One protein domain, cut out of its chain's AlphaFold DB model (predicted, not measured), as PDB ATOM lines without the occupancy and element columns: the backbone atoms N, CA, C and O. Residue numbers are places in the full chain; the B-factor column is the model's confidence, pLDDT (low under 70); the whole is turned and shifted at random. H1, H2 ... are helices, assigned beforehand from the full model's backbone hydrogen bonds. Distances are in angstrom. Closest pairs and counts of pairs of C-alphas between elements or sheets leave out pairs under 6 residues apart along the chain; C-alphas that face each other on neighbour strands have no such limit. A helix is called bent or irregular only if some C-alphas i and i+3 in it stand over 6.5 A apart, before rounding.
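Overview. This is residues 16 to 111 of the 143 residues of an uncharacterized protein of Rheinheimera sp (UniProt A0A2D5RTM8). A long helical hairpin, H1 and H2 side by side, makes most of the body; from the far end of H2 an unnamed stretch folds back along the hairpin to the short helix H3, which is held off from both long helices. Another unnamed stretch, residues 16 to 27, comes before H1, and the two are tied by a short antiparallel pairing of residues 23 to 24 with residues 90 to 91. The printed part has 96 residues with three named helices, in the order H1, H2, H3, and no named strand; the class is all helix. The whole is loose, with a radius of gyration of the C-alphas of 16.6 A, and its outline is flat, spanning 45 by 35 by 18 A.

Along the chain. After residues 16 to 27, H1 takes residues 28 to 53, from C-alpha 28 at (121.633, 104.815, 85.764), and is 38.0 A long. It has a kink of 30 degrees near residue 44, and is neither bent nor irregular, but only just: C-alphas 43 and 46 are 6.5 A apart. H2, residues 59 to 81, is 32.8 A long. H3, residues 100 to 107, ends with C-alpha 107 at (135.846, 143.672, 75.374).

Arrangement. H1 and H2 form a helical hairpin and touch, with the closest C-alphas, those of Val 52 and Ala 59, 5.0 A apart. They run opposite ways at a shallow tilt of 25 degrees. H3 is apart from H1 and from H2. Every O i to N i+4 pair is within hydrogen-bond range in H2 and H3, and 20 of 22 in H1.

Size, cuts and confidence. The two farthest C-alphas, those of Glu 83 and Asn 108, are 47.1 A apart. The printed part has no cut. The link from H1 to H2 is tight, and that from H2 to H3 is long, with 18 residues. Residues 103 to 109, of which 103 to 107 belong to H3, stand free. The mean pLDDT of the printed part is 90.8; residues 97 to 98 and 111 are under 70.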
ATOM      1  N   ILE A  16     129.250 119.150  82.832       92.06
ATOM      2  CA  ILE A  16     127.886 119.711  82.914       92.06
ATOM      3  C   ILE A  16     127.749 121.069  82.213       92.06
ATOM      4  O   ILE A  16     126.686 121.441  81.724       92.06
ATOM      5  N   ASN A  17     128.859 121.801  82.129       89.50
ATOM      6  CA  ASN A  17     128.943 123.102  81.490       89.50
ATOM      7  C   ASN A  17     129.600 123.034  80.095       89.50
ATOM      8  O   ASN A  17     129.951 124.071  79.525       89.50
ATOM      9  N   CYS A  18     129.782 121.830  79.541       87.50
ATOM     10  CA  CYS A  18     130.407 121.584  78.246       87.50
ATOM     11  C   CYS A  18     129.365 121.352  77.143       87.50
ATOM     12  O   CYS A  18     128.517 120.472  77.241       87.50
ATOM     13  N   GLU A  19     129.490 122.076  76.030       86.56
ATOM     14  CA  GLU A  19     128.611 121.942  74.856       86.56
ATOM     15  C   GLU A  19     128.724 120.583  74.152       86.56
ATOM     16  O   GLU A  19     127.850 120.196  73.376       86.56
ATOM     17  N   GLU A  20     129.804 119.849  74.390       86.44
ATOM     18  CA  GLU A  20     130.036 118.535  73.790       86.44
ATOM     19  C   GLU A  20     129.449 117.392  74.624       86.44
ATOM     20  O   GLU A  20     129.438 116.245  74.165       86.44
ATOM     21  N   GLN A  21     128.949 117.682  75.832       89.00
ATOM     22  CA  GLN A  21     128.383 116.664  76.704       89.00
ATOM     23  C   GLN A  21     127.138 116.041  76.071       89.00
ATOM     24  O   GLN A  21     126.238 116.718  75.572       89.00
ATOM     25  N   ARG A  22     127.106 114.713  76.114       90.88
ATOM     26  CA  ARG A  22     125.977 113.884  75.702       90.88
ATOM     27  C   ARG A  22     125.708 112.859  76.791       90.88
ATOM     28  O   ARG A  22     126.654 112.330  77.384       90.88
ATOM     29  N   CYS A  23     124.444 112.598  77.069       92.75
ATOM     30  CA  CYS A  23     123.975 111.597  78.023       92.75
ATOM     31  C   CYS A  23     123.087 110.599  77.294       92.75
ATOM     32  O   CYS A  23     122.492 110.954  76.284       92.75
ATOM     33  N   ILE A  24     123.054 109.364  77.774       94.00
ATOM     34  CA  ILE A  24     122.220 108.308  77.209       94.00
ATOM     35  C   ILE A  24     121.131 108.029  78.243       94.00
ATOM     36  O   ILE A  24     121.438 107.902  79.430       94.00
ATOM     37  N   LYS A  25     119.870 108.024  77.813       93.38
ATOM     38  CA  LYS A  25     118.735 107.615  78.644       93.38
ATOM     39  C   LYS A  25     118.863 106.115  78.955       93.38
ATOM     40  O   LYS A  25     119.143 105.344  78.044       93.38
ATOM     41  N   GLY A  26     118.719 105.733  80.225       91.69
ATOM     42  CA  GLY A  26     118.984 104.369  80.713       91.69
ATOM     43  C   GLY A  26     120.386 104.158  81.312       91.69
ATOM     44  O   GLY A  26     120.692 103.075  81.800       91.69
ATOM     45  N   ASP A  27     121.255 105.179  81.313       94.06
ATOM     46  CA  ASP A  27     122.534 105.145  82.043       94.06
ATOM     47  C   ASP A  27     122.336 105.566  83.511       94.06
ATOM     48  O   ASP A  27     122.534 106.731  83.886       94.06
ATOM     49  N   ASP A  28     121.943 104.601  84.344       93.69
ATOM     50  CA  ASP A  28     121.633 104.815  85.764       93.69
ATOM     51  C   ASP A  28     122.834 105.338  86.560       93.69
ATOM     52  O   ASP A  28     122.701 106.229  87.401       93.69
ATOM     53  N   VAL A  29     124.041 104.857  86.244       95.44
ATOM     54  CA  VAL A  29     125.281 105.287  86.912       95.44
ATOM     55  C   VAL A  29     125.521 106.777  86.683       95.44
ATOM     56  O   VAL A  29     126.007 107.498  87.561       95.44
ATOM     57  N   LYS A  30     125.222 107.267  85.478       92.25
ATOM     58  CA  LYS A  30     125.367 108.683  85.153       92.25
ATOM     59  C   LYS A  30     124.274 109.528  85.788       92.25
ATOM     60  O   LYS A  30     124.586 110.629  86.247       92.25
ATOM     61  N   LEU A  31     123.042 109.027  85.830       95.44
ATOM     62  CA  LEU A  31     121.934 109.690  86.509       95.44
ATOM     63  C   LEU A  31     122.231 109.864  88.005       95.44
ATOM     64  O   LEU A  31     122.163 110.981  88.515       95.44
ATOM     65  N   GLU A  32     122.684 108.808  88.681       96.81
ATOM     66  CA  GLU A  32     123.050 108.859  90.100       96.81
ATOM     67  C   GLU A  32     124.168 109.884  90.362       96.81
ATOM     68  O   GLU A  32     124.069 110.725  91.258       96.81
ATOM     69  N   LYS A  33     125.212 109.901  89.523       95.44
ATOM     70  CA  LYS A  33     126.294 110.897  89.623       95.44
ATOM     71  C   LYS A  33     125.808 112.332  89.430       95.44
ATOM     72  O   LYS A  33     126.392 113.248  90.016       95.44
ATOM     73  N   LEU A  34     124.794 112.553  88.591       96.06
ATOM     74  CA  LEU A  34     124.185 113.873  88.409       96.06
ATOM     75  C   LEU A  34     123.402 114.293  89.653       96.06
ATOM     76  O   LEU A  34     123.555 115.436  90.076       96.06
ATOM     77  N   ILE A  35     122.652 113.377  90.267       97.19
ATOM     78  CA  ILE A  35     121.921 113.620  91.521       97.19
ATOM     79  C   ILE A  35     122.903 113.977  92.644       97.19
ATOM     80  O   ILE A  35     122.809 115.053  93.231       97.19
ATOM     81  N   GLN A  36     123.947 113.168  92.847       97.31
ATOM     82  CA  GLN A  36     124.999 113.453  93.833       97.31
ATOM     83  C   GLN A  36     125.742 114.769  93.550       97.31
ATOM     84  O   GLN A  36     126.279 115.420  94.453       97.31
ATOM     85  N   ARG A  37     125.862 115.170  92.276       95.94
ATOM     86  CA  ARG A  37     126.431 116.474  91.926       95.94
ATOM     87  C   ARG A  37     125.479 117.600  92.316       95.94
ATOM     88  O   ARG A  37     125.951 118.550  92.930       95.94
ATOM     89  N   LEU A  38     124.194 117.481  91.992       97.50
ATOM     90  CA  LEU A  38     123.166 118.464  92.328       97.50
ATOM     91  C   LEU A  38     123.096 118.706  93.840       97.50
ATOM     92  O   LEU A  38     123.168 119.852  94.275       97.50
ATOM     93  N   GLU A  39     123.062 117.640  94.642       97.62
ATOM     94  CA  GLU A  39     123.051 117.729  96.108       97.62
ATOM     95  C   GLU A  39     124.254 118.507  96.653       97.62
ATOM     96  O   GLU A  39     124.102 119.410  97.478       97.62
ATOM     97  N   ARG A  40     125.460 118.208  96.155       96.69
ATOM     98  CA  ARG A  40     126.674 118.927  96.567       96.69
ATOM     99  C   ARG A  40     126.644 120.398  96.180       96.69
ATOM    100  O   ARG A  40     127.065 121.232  96.975       96.69
ATOM    101  N   GLU A  41     126.191 120.725  94.973       96.88
ATOM    102  CA  GLU A  41     126.127 122.123  94.538       96.88
ATOM    103  C   GLU A  41     125.103 122.915  95.352       96.88
ATOM    104  O   GLU A  41     125.407 124.036  95.759       96.88
ATOM    105  N   ASN A  42     123.951 122.312  95.666       96.88
ATOM    106  CA  ASN A  42     122.938 122.910  96.532       96.88
ATOM    107  C   ASN A  42     123.474 123.169  97.944       96.88
ATOM    108  O   ASN A  42     123.277 124.256  98.471       96.88
ATOM    109  N   MET A  43     124.234 122.240  98.532       96.31
ATOM    110  CA  MET A  43     124.859 122.486  99.840       96.31
ATOM    111  C   MET A  43     125.865 123.644  99.819       96.31
ATOM    112  O   MET A  43     126.014 124.365 100.802       96.31
ATOM    113  N   LEU A  44     126.586 123.828  98.710       96.06
ATOM    114  CA  LEU A  44     127.615 124.862  98.612       96.06
ATOM    115  C   LEU A  44     127.066 126.238  98.200       96.06
ATOM    116  O   LEU A  44     127.753 127.244  98.388       96.06
ATOM    117  N   VAL A  45     125.858 126.303  97.634       96.56
ATOM    118  CA  VAL A  45     125.267 127.552  97.125       96.56
ATOM    119  C   VAL A  45     124.986 128.557  98.235       96.56
ATOM    120  O   VAL A  45     125.147 129.759  98.026       96.56
ATOM    121  N   ASP A  46     124.659 128.074  99.432       94.88
ATOM    122  CA  ASP A  46     124.423 128.918 100.601       94.88
ATOM    123  C   ASP A  46     125.710 129.598 101.078       94.88
ATOM    124  O   ASP A  46     125.696 130.767 101.461       94.88
ATOM    125  N   GLY A  47     126.839 128.884 101.020       94.62
ATOM    126  CA  GLY A  47     128.153 129.440 101.345       94.62
ATOM    127  C   GLY A  47     128.569 130.531 100.361       94.62
ATOM    128  O   GLY A  47     129.049 131.585 100.769       94.62
ATOM    129  N   ASP A  48     128.312 130.317  99.073       94.19
ATOM    130  CA  ASP A  48     128.535 131.343  98.057       94.19
ATOM    131  C   ASP A  48     127.661 132.567  98.246       94.19
ATOM    132  O   ASP A  48     128.138 133.687  98.092       94.19
ATOM    133  N   LYS A  49     126.383 132.358  98.563       95.69
ATOM    134  CA  LYS A  49     125.457 133.458  98.795       95.69
ATOM    135  C   LYS A  49     125.950 134.336  99.945       95.69
ATOM    136  O   LYS A  49     126.003 135.552  99.788       95.69
ATOM    137  N   LYS A  50     126.400 133.724 101.044       96.38
ATOM    138  CA  LYS A  50     127.027 134.447 102.161       96.38
ATOM    139  C   LYS A  50     128.289 135.189 101.729       96.38
ATOM    140  O   LYS A  50     128.424 136.362 102.030       96.38
ATOM    141  N   ALA A  51     129.167 134.560 100.946       94.12
ATOM    142  CA  ALA A  51     130.371 135.218 100.433       94.12
ATOM    143  C   ALA A  51     130.061 136.461  99.572       94.12
ATOM    144  O   ALA A  51     130.826 137.426  99.584       94.12
ATOM    145  N   VAL A  52     128.946 136.446  98.830       94.62
ATOM    146  CA  VAL A  52     128.447 137.618  98.092       94.62
ATOM    147  C   VAL A  52     127.953 138.700  99.050       94.62
ATOM    148  O   VAL A  52     128.292 139.867  98.863       94.62
ATOM    149  N   GLU A  53     127.175 138.327 100.069       95.25
ATOM    150  CA  GLU A  53     126.663 139.245 101.099       95.25
ATOM    151  C   GLU A  53     127.802 139.893 101.908       95.25
ATOM    152  O   GLU A  53     127.756 141.091 102.182       95.25
ATOM    153  N   ASP A  54     128.865 139.137 102.187       94.62
ATOM    154  CA  ASP A  54     130.088 139.594 102.858       94.62
ATOM    155  C   ASP A  54     130.980 140.475 101.955       94.62
ATOM    156  O   ASP A  54     132.017 140.981 102.393       94.62
ATOM    157  N   GLY A  55     130.607 140.666 100.685       92.81
ATOM    158  CA  GLY A  55     131.328 141.520  99.740       92.81
ATOM    159  C   GLY A  55     132.695 140.972  99.322       92.81
ATOM    160  O   GLY A  55     133.581 141.748  98.950       92.81
ATOM    161  N   LEU A  56     132.897 139.651  99.379       91.56
ATOM    162  CA  LEU A  56     134.162 139.035  98.985       91.56
ATOM    163  C   LEU A  56     134.405 139.173  97.477       91.56
ATOM    164  O   LEU A  56     133.509 139.036  96.640       91.56
ATOM    165  N   LEU A  57     135.667 139.412  97.119       89.19
ATOM    166  CA  LEU A  57     136.073 139.623  95.734       89.19
ATOM    167  C   LEU A  57     135.718 138.407  94.858       89.19
ATOM    168  O   LEU A  57     136.115 137.282  95.155       89.19
ATOM    169  N   ASN A  58     135.037 138.656  93.735       86.00
ATOM    170  CA  ASN A  58     134.574 137.659  92.758       86.00
ATOM    171  C   ASN A  58     133.552 136.629  93.281       86.00
ATOM    172  O   ASN A  58     133.266 135.654  92.575       86.00
ATOM    173  N   ALA A  59     133.004 136.796  94.490       90.00
ATOM    174  CA  ALA A  59     132.021 135.858  95.040       90.00
ATOM    175  C   ALA A  59     130.761 135.760  94.160       90.00
ATOM    176  O   ALA A  59     130.210 134.677  93.965       90.00
ATOM    177  N   ASP A  60     130.372 136.873  93.542       92.50
ATOM    178  CA  ASP A  60     129.273 136.990  92.584       92.50
ATOM    179  C   ASP A  60     129.425 136.024  91.402       92.50
ATOM    180  O   ASP A  60     128.488 135.304  91.044       92.50
ATOM    181  N   ARG A  61     130.629 135.935  90.831       90.81
ATOM    182  CA  ARG A  61     130.930 135.036  89.715       90.81
ATOM    183  C   ARG A  61     130.830 133.569  90.125       90.81
ATOM    184  O   ARG A  61     130.341 132.750  89.340       90.81
ATOM    185  N   HIS A  62     131.317 133.226  91.316       91.75
ATOM    186  CA  HIS A  62     131.238 131.863  91.844       91.75
ATOM    187  C   HIS A  62     129.783 131.455  92.088       91.75
ATOM    188  O   HIS A  62     129.363 130.406  91.589       91.75
ATOM    189  N   TYR A  63     129.005 132.341  92.711       95.19
ATOM    190  CA  TYR A  63     127.584 132.139  92.968       95.19
ATOM    191  C   TYR A  63     126.797 131.939  91.669       95.19
ATOM    192  O   TYR A  63     126.119 130.926  91.495       95.19
ATOM    193  N   GLN A  64     126.967 132.831  90.688       94.56
ATOM    194  CA  GLN A  64     126.314 132.710  89.379       94.56
ATOM    195  C   GLN A  64     126.692 131.419  88.648       94.56
ATOM    196  O   GLN A  64     125.824 130.742  88.092       94.56
ATOM    197  N   LYS A  65     127.979 131.040  88.655       93.19
ATOM    198  CA  LYS A  65     128.427 129.782  88.038       93.19
ATOM    199  C   LYS A  65     127.735 128.576  88.681       93.19
ATOM    200  O   LYS A  65     127.359 127.634  87.975       93.19
ATOM    201  N   ARG A  66     127.570 128.596  90.003       95.44
ATOM    202  CA  ARG A  66     126.939 127.510  90.751       95.44
ATOM    203  C   ARG A  66     125.452 127.401  90.459       95.44
ATOM    204  O   ARG A  66     124.996 126.312  90.136       95.44
ATOM    205  N   LEU A  67     124.738 128.525  90.426       96.75
ATOM    206  CA  LEU A  67     123.332 128.570  90.017       96.75
ATOM    207  C   LEU A  67     123.120 127.991  88.610       96.75
ATOM    208  O   LEU A  67     122.210 127.195  88.394       96.75
ATOM    209  N   ILE A  68     123.993 128.334  87.656       95.06
ATOM    210  CA  ILE A  68     123.948 127.762  86.300       95.06
ATOM    211  C   ILE A  68     124.158 126.243  86.339       95.06
ATOM    212  O   ILE A  68     123.490 125.509  85.611       95.06
ATOM    213  N   THR A  69     125.084 125.773  87.173       95.31
ATOM    214  CA  THR A  69     125.391 124.344  87.300       95.31
ATOM    215  C   THR A  69     124.217 123.569  87.900       95.31
ATOM    216  O   THR A  69     123.838 122.545  87.338       95.31
ATOM    217  N   ILE A  70     123.605 124.086  88.972       97.44
ATOM    218  CA  ILE A  70     122.408 123.519  89.617       97.44
ATOM    219  C   ILE A  70     121.283 123.376  88.595       97.44
ATOM    220  O   ILE A  70     120.822 122.267  88.339       97.44
ATOM    221  N   ARG A  71     120.943 124.472  87.908       96.88
ATOM    222  CA  ARG A  71     119.889 124.485  86.892       96.88
ATOM    223  C   ARG A  71     120.123 123.447  85.793       96.88
ATOM    224  O   ARG A  71     119.205 122.743  85.392       96.88
ATOM    225  N   ARG A  72     121.356 123.338  85.286       95.94
ATOM    226  CA  ARG A  72     121.699 122.361  84.238       95.94
ATOM    227  C   ARG A  72     121.603 120.923  84.740       95.94
ATOM    228  O   ARG A  72     121.185 120.051  83.985       95.94
ATOM    229  N   CYS A  73     121.994 120.670  85.987       96.81
ATOM    230  CA  CYS A  73     121.805 119.370  86.619       96.81
ATOM    231  C   CYS A  73     120.316 119.018  86.711       96.81
ATOM    232  O   CYS A  73     119.947 117.932  86.280       96.81
ATOM    233  N   GLU A  74     119.473 119.930  87.197       97.06
ATOM    234  CA  GLU A  74     118.019 119.735  87.297       97.06
ATOM    235  C   GLU A  74     117.377 119.472  85.933       97.06
ATOM    236  O   GLU A  74     116.655 118.491  85.774       97.06
ATOM    237  N   GLU A  75     117.690 120.294  84.925       95.88
ATOM    238  CA  GLU A  75     117.189 120.121  83.555       95.88
ATOM    239  C   GLU A  75     117.580 118.748  82.987       95.88
ATOM    240  O   GLU A  75     116.756 118.048  82.398       95.88
ATOM    241  N   LEU A  76     118.836 118.334  83.175       95.69
ATOM    242  CA  LEU A  76     119.327 117.066  82.645       95.69
ATOM    243  C   LEU A  76     118.745 115.857  83.384       95.69
ATOM    244  O   LEU A  76     118.408 114.871  82.733       95.69
ATOM    245  N   ILE A  77     118.617 115.930  84.711       96.50
ATOM    246  CA  ILE A  77     117.955 114.897  85.521       96.50
ATOM    247  C   ILE A  77     116.492 114.780  85.097       96.50
ATOM    248  O   ILE A  77     116.040 113.675  84.832       96.50
ATOM    249  N   GLY A  78     115.787 115.904  84.926       95.94
ATOM    250  CA  GLY A  78     114.397 115.913  84.471       95.94
ATOM    251  C   GLY A  78     114.207 115.161  83.155       95.94
ATOM    252  O   GLY A  78     113.351 114.287  83.067       95.94
ATOM    253  N   ILE A  79     115.061 115.415  82.157       94.75
ATOM    254  CA  ILE A  79     114.995 114.707  80.868       94.75
ATOM    255  C   ILE A  79     115.363 113.222  81.022       94.75
ATOM    256  O   ILE A  79     114.736 112.355  80.416       94.75
ATOM    257  N   LEU A  80     116.386 112.905  81.821       94.31
ATOM    258  CA  LEU A  80     116.826 111.522  82.031       94.31
ATOM    259  C   LEU A  80     115.862 110.708  82.903       94.31
ATOM    260  O   LEU A  80     115.914 109.484  82.846       94.31
ATOM    261  N   SER A  81     114.963 111.342  83.650       93.12
ATOM    262  CA  SER A  81     113.917 110.683  84.439       93.12
ATOM    263  C   SER A  81     112.552 110.651  83.739       93.12
ATOM    264  O   SER A  81     111.696 109.884  84.157       93.12
ATOM    265  N   ASP A  82     112.353 111.403  82.652       94.38
ATOM    266  CA  ASP A  82     111.084 111.451  81.907       94.38
ATOM    267  C   ASP A  82     110.794 110.134  81.162       94.38
ATOM    268  O   ASP A  82     111.607 109.690  80.350       94.38
ATOM    269  N   GLU A  83     109.638 109.519  81.420       91.56
ATOM    270  CA  GLU A  83     109.177 108.278  80.773       91.56
ATOM    271  C   GLU A  83     108.843 108.462  79.282       91.56
ATOM    272  O   GLU A  83     108.827 107.492  78.528       91.56
ATOM    273  N   ASN A  84     108.615 109.698  78.823       93.12
ATOM    274  CA  ASN A  84     108.331 109.980  77.412       93.12
ATOM    275  C   ASN A  84     109.575 109.891  76.515       93.12
ATOM    276  O   ASN A  84     109.455 109.859  75.287       93.12
ATOM    277  N   VAL A  85     110.772 109.893  77.105       91.38
ATOM    278  CA  VAL A  85     112.032 109.763  76.373       91.38
ATOM    279  C   VAL A  85     112.403 108.281  76.320       91.38
ATOM    280  O   VAL A  85     112.665 107.706  77.376       91.38
ATOM    281  N   PRO A  86     112.464 107.658  75.128       92.75
ATOM    282  CA  PRO A  86     112.795 106.244  75.026       92.75
ATOM    283  C   PRO A  86     114.235 105.987  75.477       92.75
ATOM    284  O   PRO A  86     115.118 106.830  75.273       92.75
ATOM    285  N   ASP A  87     114.476 104.814  76.053       91.62
ATOM    286  CA  ASP A  87     115.817 104.371  76.432       91.62
ATOM    287  C   ASP A  87     116.766 104.353  75.220       91.62
ATOM    288  O   ASP A  87     116.338 104.347  74.065       91.62
ATOM    289  N   ASP A  88     118.069 104.460  75.486       93.38
ATOM    290  CA  ASP A  88     119.143 104.678  74.504       93.38
ATOM    291  C   ASP A  88     119.116 106.034  73.770       93.38
ATOM    292  O   ASP A  88     120.015 106.353  72.980       93.38
ATOM    293  N   SER A  89     118.147 106.905  74.071       94.31
ATOM    294  CA  SER A  89     118.114 108.262  73.520       94.31
ATOM    295  C   SER A  89     119.322 109.089  73.949       94.31
ATOM    296  O   SER A  89     119.661 109.193  75.131       94.31
ATOM    297  N   VAL A  90     119.937 109.770  72.979       94.06
ATOM    298  CA  VAL A  90     121.045 110.696  73.232       94.06
ATOM    299  C   VAL A  90     120.504 112.074  73.610       94.06
ATOM    300  O   VAL A  90     120.052 112.840  72.759       94.06
ATOM    301  N   VAL A  91     120.634 112.427  74.883       93.31
ATOM    302  CA  VAL A  91     120.232 113.713  75.459       93.31
ATOM    303  C   VAL A  91     121.406 114.695  75.460       93.31
ATOM    304  O   VAL A  91     122.535 114.354  75.831       93.31
ATOM    305  N   LYS A  92     121.149 115.945  75.062       92.31
ATOM    306  CA  LYS A  92     122.109 117.056  75.117       92.31
ATOM    307  C   LYS A  92     121.393 118.358  75.483       92.31
ATOM    308  O   LYS A  92     120.399 118.708  74.854       92.31
ATOM    309  N   LEU A  93     121.951 119.106  76.436       91.25
ATOM    310  CA  LEU A  93     121.471 120.447  76.776       91.25
ATOM    311  C   LEU A  93     121.876 121.471  75.706       91.25
ATOM    312  O   LEU A  93     122.992 121.448  75.175       91.25
ATOM    313  N   SER A  94     120.973 122.407  75.416       88.44
ATOM    314  CA  SER A  94     121.253 123.553  74.549       88.44
ATOM    315  C   SER A  94     121.957 124.644  75.357       88.44
ATOM    316  O   SER A  94     121.324 125.441  76.045       88.44
ATOM    317  N   LEU A  95     123.291 124.654  75.313       85.06
ATOM    318  CA  LEU A  95     124.099 125.666  75.990       85.06
ATOM    319  C   LEU A  95     124.413 126.820  75.031       85.06
ATOM    320  O   LEU A  95     124.836 126.596  73.896       85.06
ATOM    321  N   ALA A  96     124.235 128.059  75.492       74.56
ATOM    322  CA  ALA A  96     124.660 129.235  74.744       74.56
ATOM    323  C   ALA A  96     126.194 129.297  74.707       74.56
ATOM    324  O   ALA A  96     126.837 129.498  75.739       74.56
ATOM    325  N   SER A  97     126.763 129.132  73.514       68.06
ATOM    326  CA  SER A  97     128.190 129.294  73.284       68.06
ATOM    327  C   SER A  97     128.502 130.759  73.007       68.06
ATOM    328  O   SER A  97     127.873 131.404  72.165       68.06
ATOM    329  N   VAL A  98     129.454 131.318  73.754       68.94
ATOM    330  CA  VAL A  98     129.974 132.655  73.457       68.94
ATOM    331  C   VAL A  98     131.070 132.467  72.422       68.94
ATOM    332  O   VAL A  98     132.103 131.862  72.721       68.94
ATOM    333  N   SER A  99     130.849 132.946  71.197       76.38
ATOM    334  CA  SER A  99     131.883 132.847  70.171       76.38
ATOM    335  C   SER A  99     133.076 133.734  70.536       76.38
ATOM    336  O   SER A  99     132.939 134.733  71.244       76.38
ATOM    337  N   HIS A 100     134.264 133.398  70.030       76.19
ATOM    338  CA  HIS A 100     135.447 134.240  70.227       76.19
ATOM    339  C   HIS A 100     135.214 135.677  69.737       76.19
ATOM    340  O   HIS A 100     135.632 136.634  70.385       76.19
ATOM    341  N   LEU A 101     134.475 135.829  68.634       80.19
ATOM    342  CA  LEU A 101     134.060 137.131  68.132       80.19
ATOM    343  C   LEU A 101     133.186 137.868  69.152       80.19
ATOM    344  O   LEU A 101     133.458 139.029  69.423       80.19
ATOM    345  N   ASP A 102     132.199 137.210  69.765       76.44
ATOM    346  CA  ASP A 102     131.340 137.849  70.774       76.44
ATOM    347  C   ASP A 102     132.163 138.326  71.987       76.44
ATOM    348  O   ASP A 102     132.006 139.463  72.422       76.44
ATOM    349  N   GLN A 103     133.138 137.531  72.449       73.12
ATOM    350  CA  GLN A 103     134.051 137.945  73.527       73.12
ATOM    351  C   GLN A 103     134.880 139.184  73.160       73.12
ATOM    352  O   GLN A 103     135.098 140.065  73.991       73.12
ATOM    353  N   VAL A 104     135.382 139.245  71.923       82.00
ATOM    354  CA  VAL A 104     136.143 140.398  71.421       82.00
ATOM    355  C   VAL A 104     135.245 141.633  71.311       82.00
ATOM    356  O   VAL A 104     135.686 142.739  71.617       82.00
ATOM    357  N   MET A 105     133.986 141.467  70.907       82.94
ATOM    358  CA  MET A 105     133.026 142.566  70.804       82.94
ATOM    359  C   MET A 105     132.664 143.145  72.178       82.94
ATOM    360  O   MET A 105     132.685 144.370  72.327       82.94
ATOM    361  N   ASP A 106     132.447 142.293  73.184       77.12
ATOM    362  CA  ASP A 106     132.189 142.711  74.569       77.12
ATOM    363  C   ASP A 106     133.377 143.479  75.163       77.12
ATOM    364  O   ASP A 106     133.195 144.558  75.731       77.12
ATOM    365  N   LYS A 107     134.608 142.982  74.960       81.44
ATOM    366  CA  LYS A 107     135.846 143.672  75.374       81.44
ATOM    367  C   LYS A 107     135.997 145.052  74.738       81.44
ATOM    368  O   LYS A 107     136.540 145.956  75.358       81.44
ATOM    369  N   ASN A 108     135.527 145.203  73.503       85.50
ATOM    370  CA  ASN A 108     135.571 146.463  72.766       85.50
ATOM    371  C   ASN A 108     134.326 147.339  72.998       85.50
ATOM    372  O   ASN A 108     134.163 148.343  72.304       85.50
ATOM    373  N   HIS A 109     133.433 146.955  73.920       76.62
ATOM    374  CA  HIS A 109     132.164 147.632  74.215       76.62
ATOM    375  C   HIS A 109     131.263 147.852  72.986       76.62
ATOM    376  O   HIS A 109     130.461 148.787  72.938       76.62
ATOM    377  N   ARG A 110     131.373 146.991  71.969       74.69
ATOM    378  CA  ARG A 110     130.565 147.071  70.747       74.69
ATOM    379  C   ARG A 110     129.396 146.100  70.857       74.69
ATOM    380  O   ARG A 110     129.592 144.891  70.831       74.69
ATOM    381  N   LYS A 111     128.164 146.616  70.926       61.62
ATOM    382  CA  LYS A 111     126.962 145.769  70.872       61.62
ATOM    383  C   LYS A 111     126.849 145.122  69.489       61.62
ATOM    384  O   LYS A 111     126.976 145.801  68.469       61.62
TER     385      LYS A 111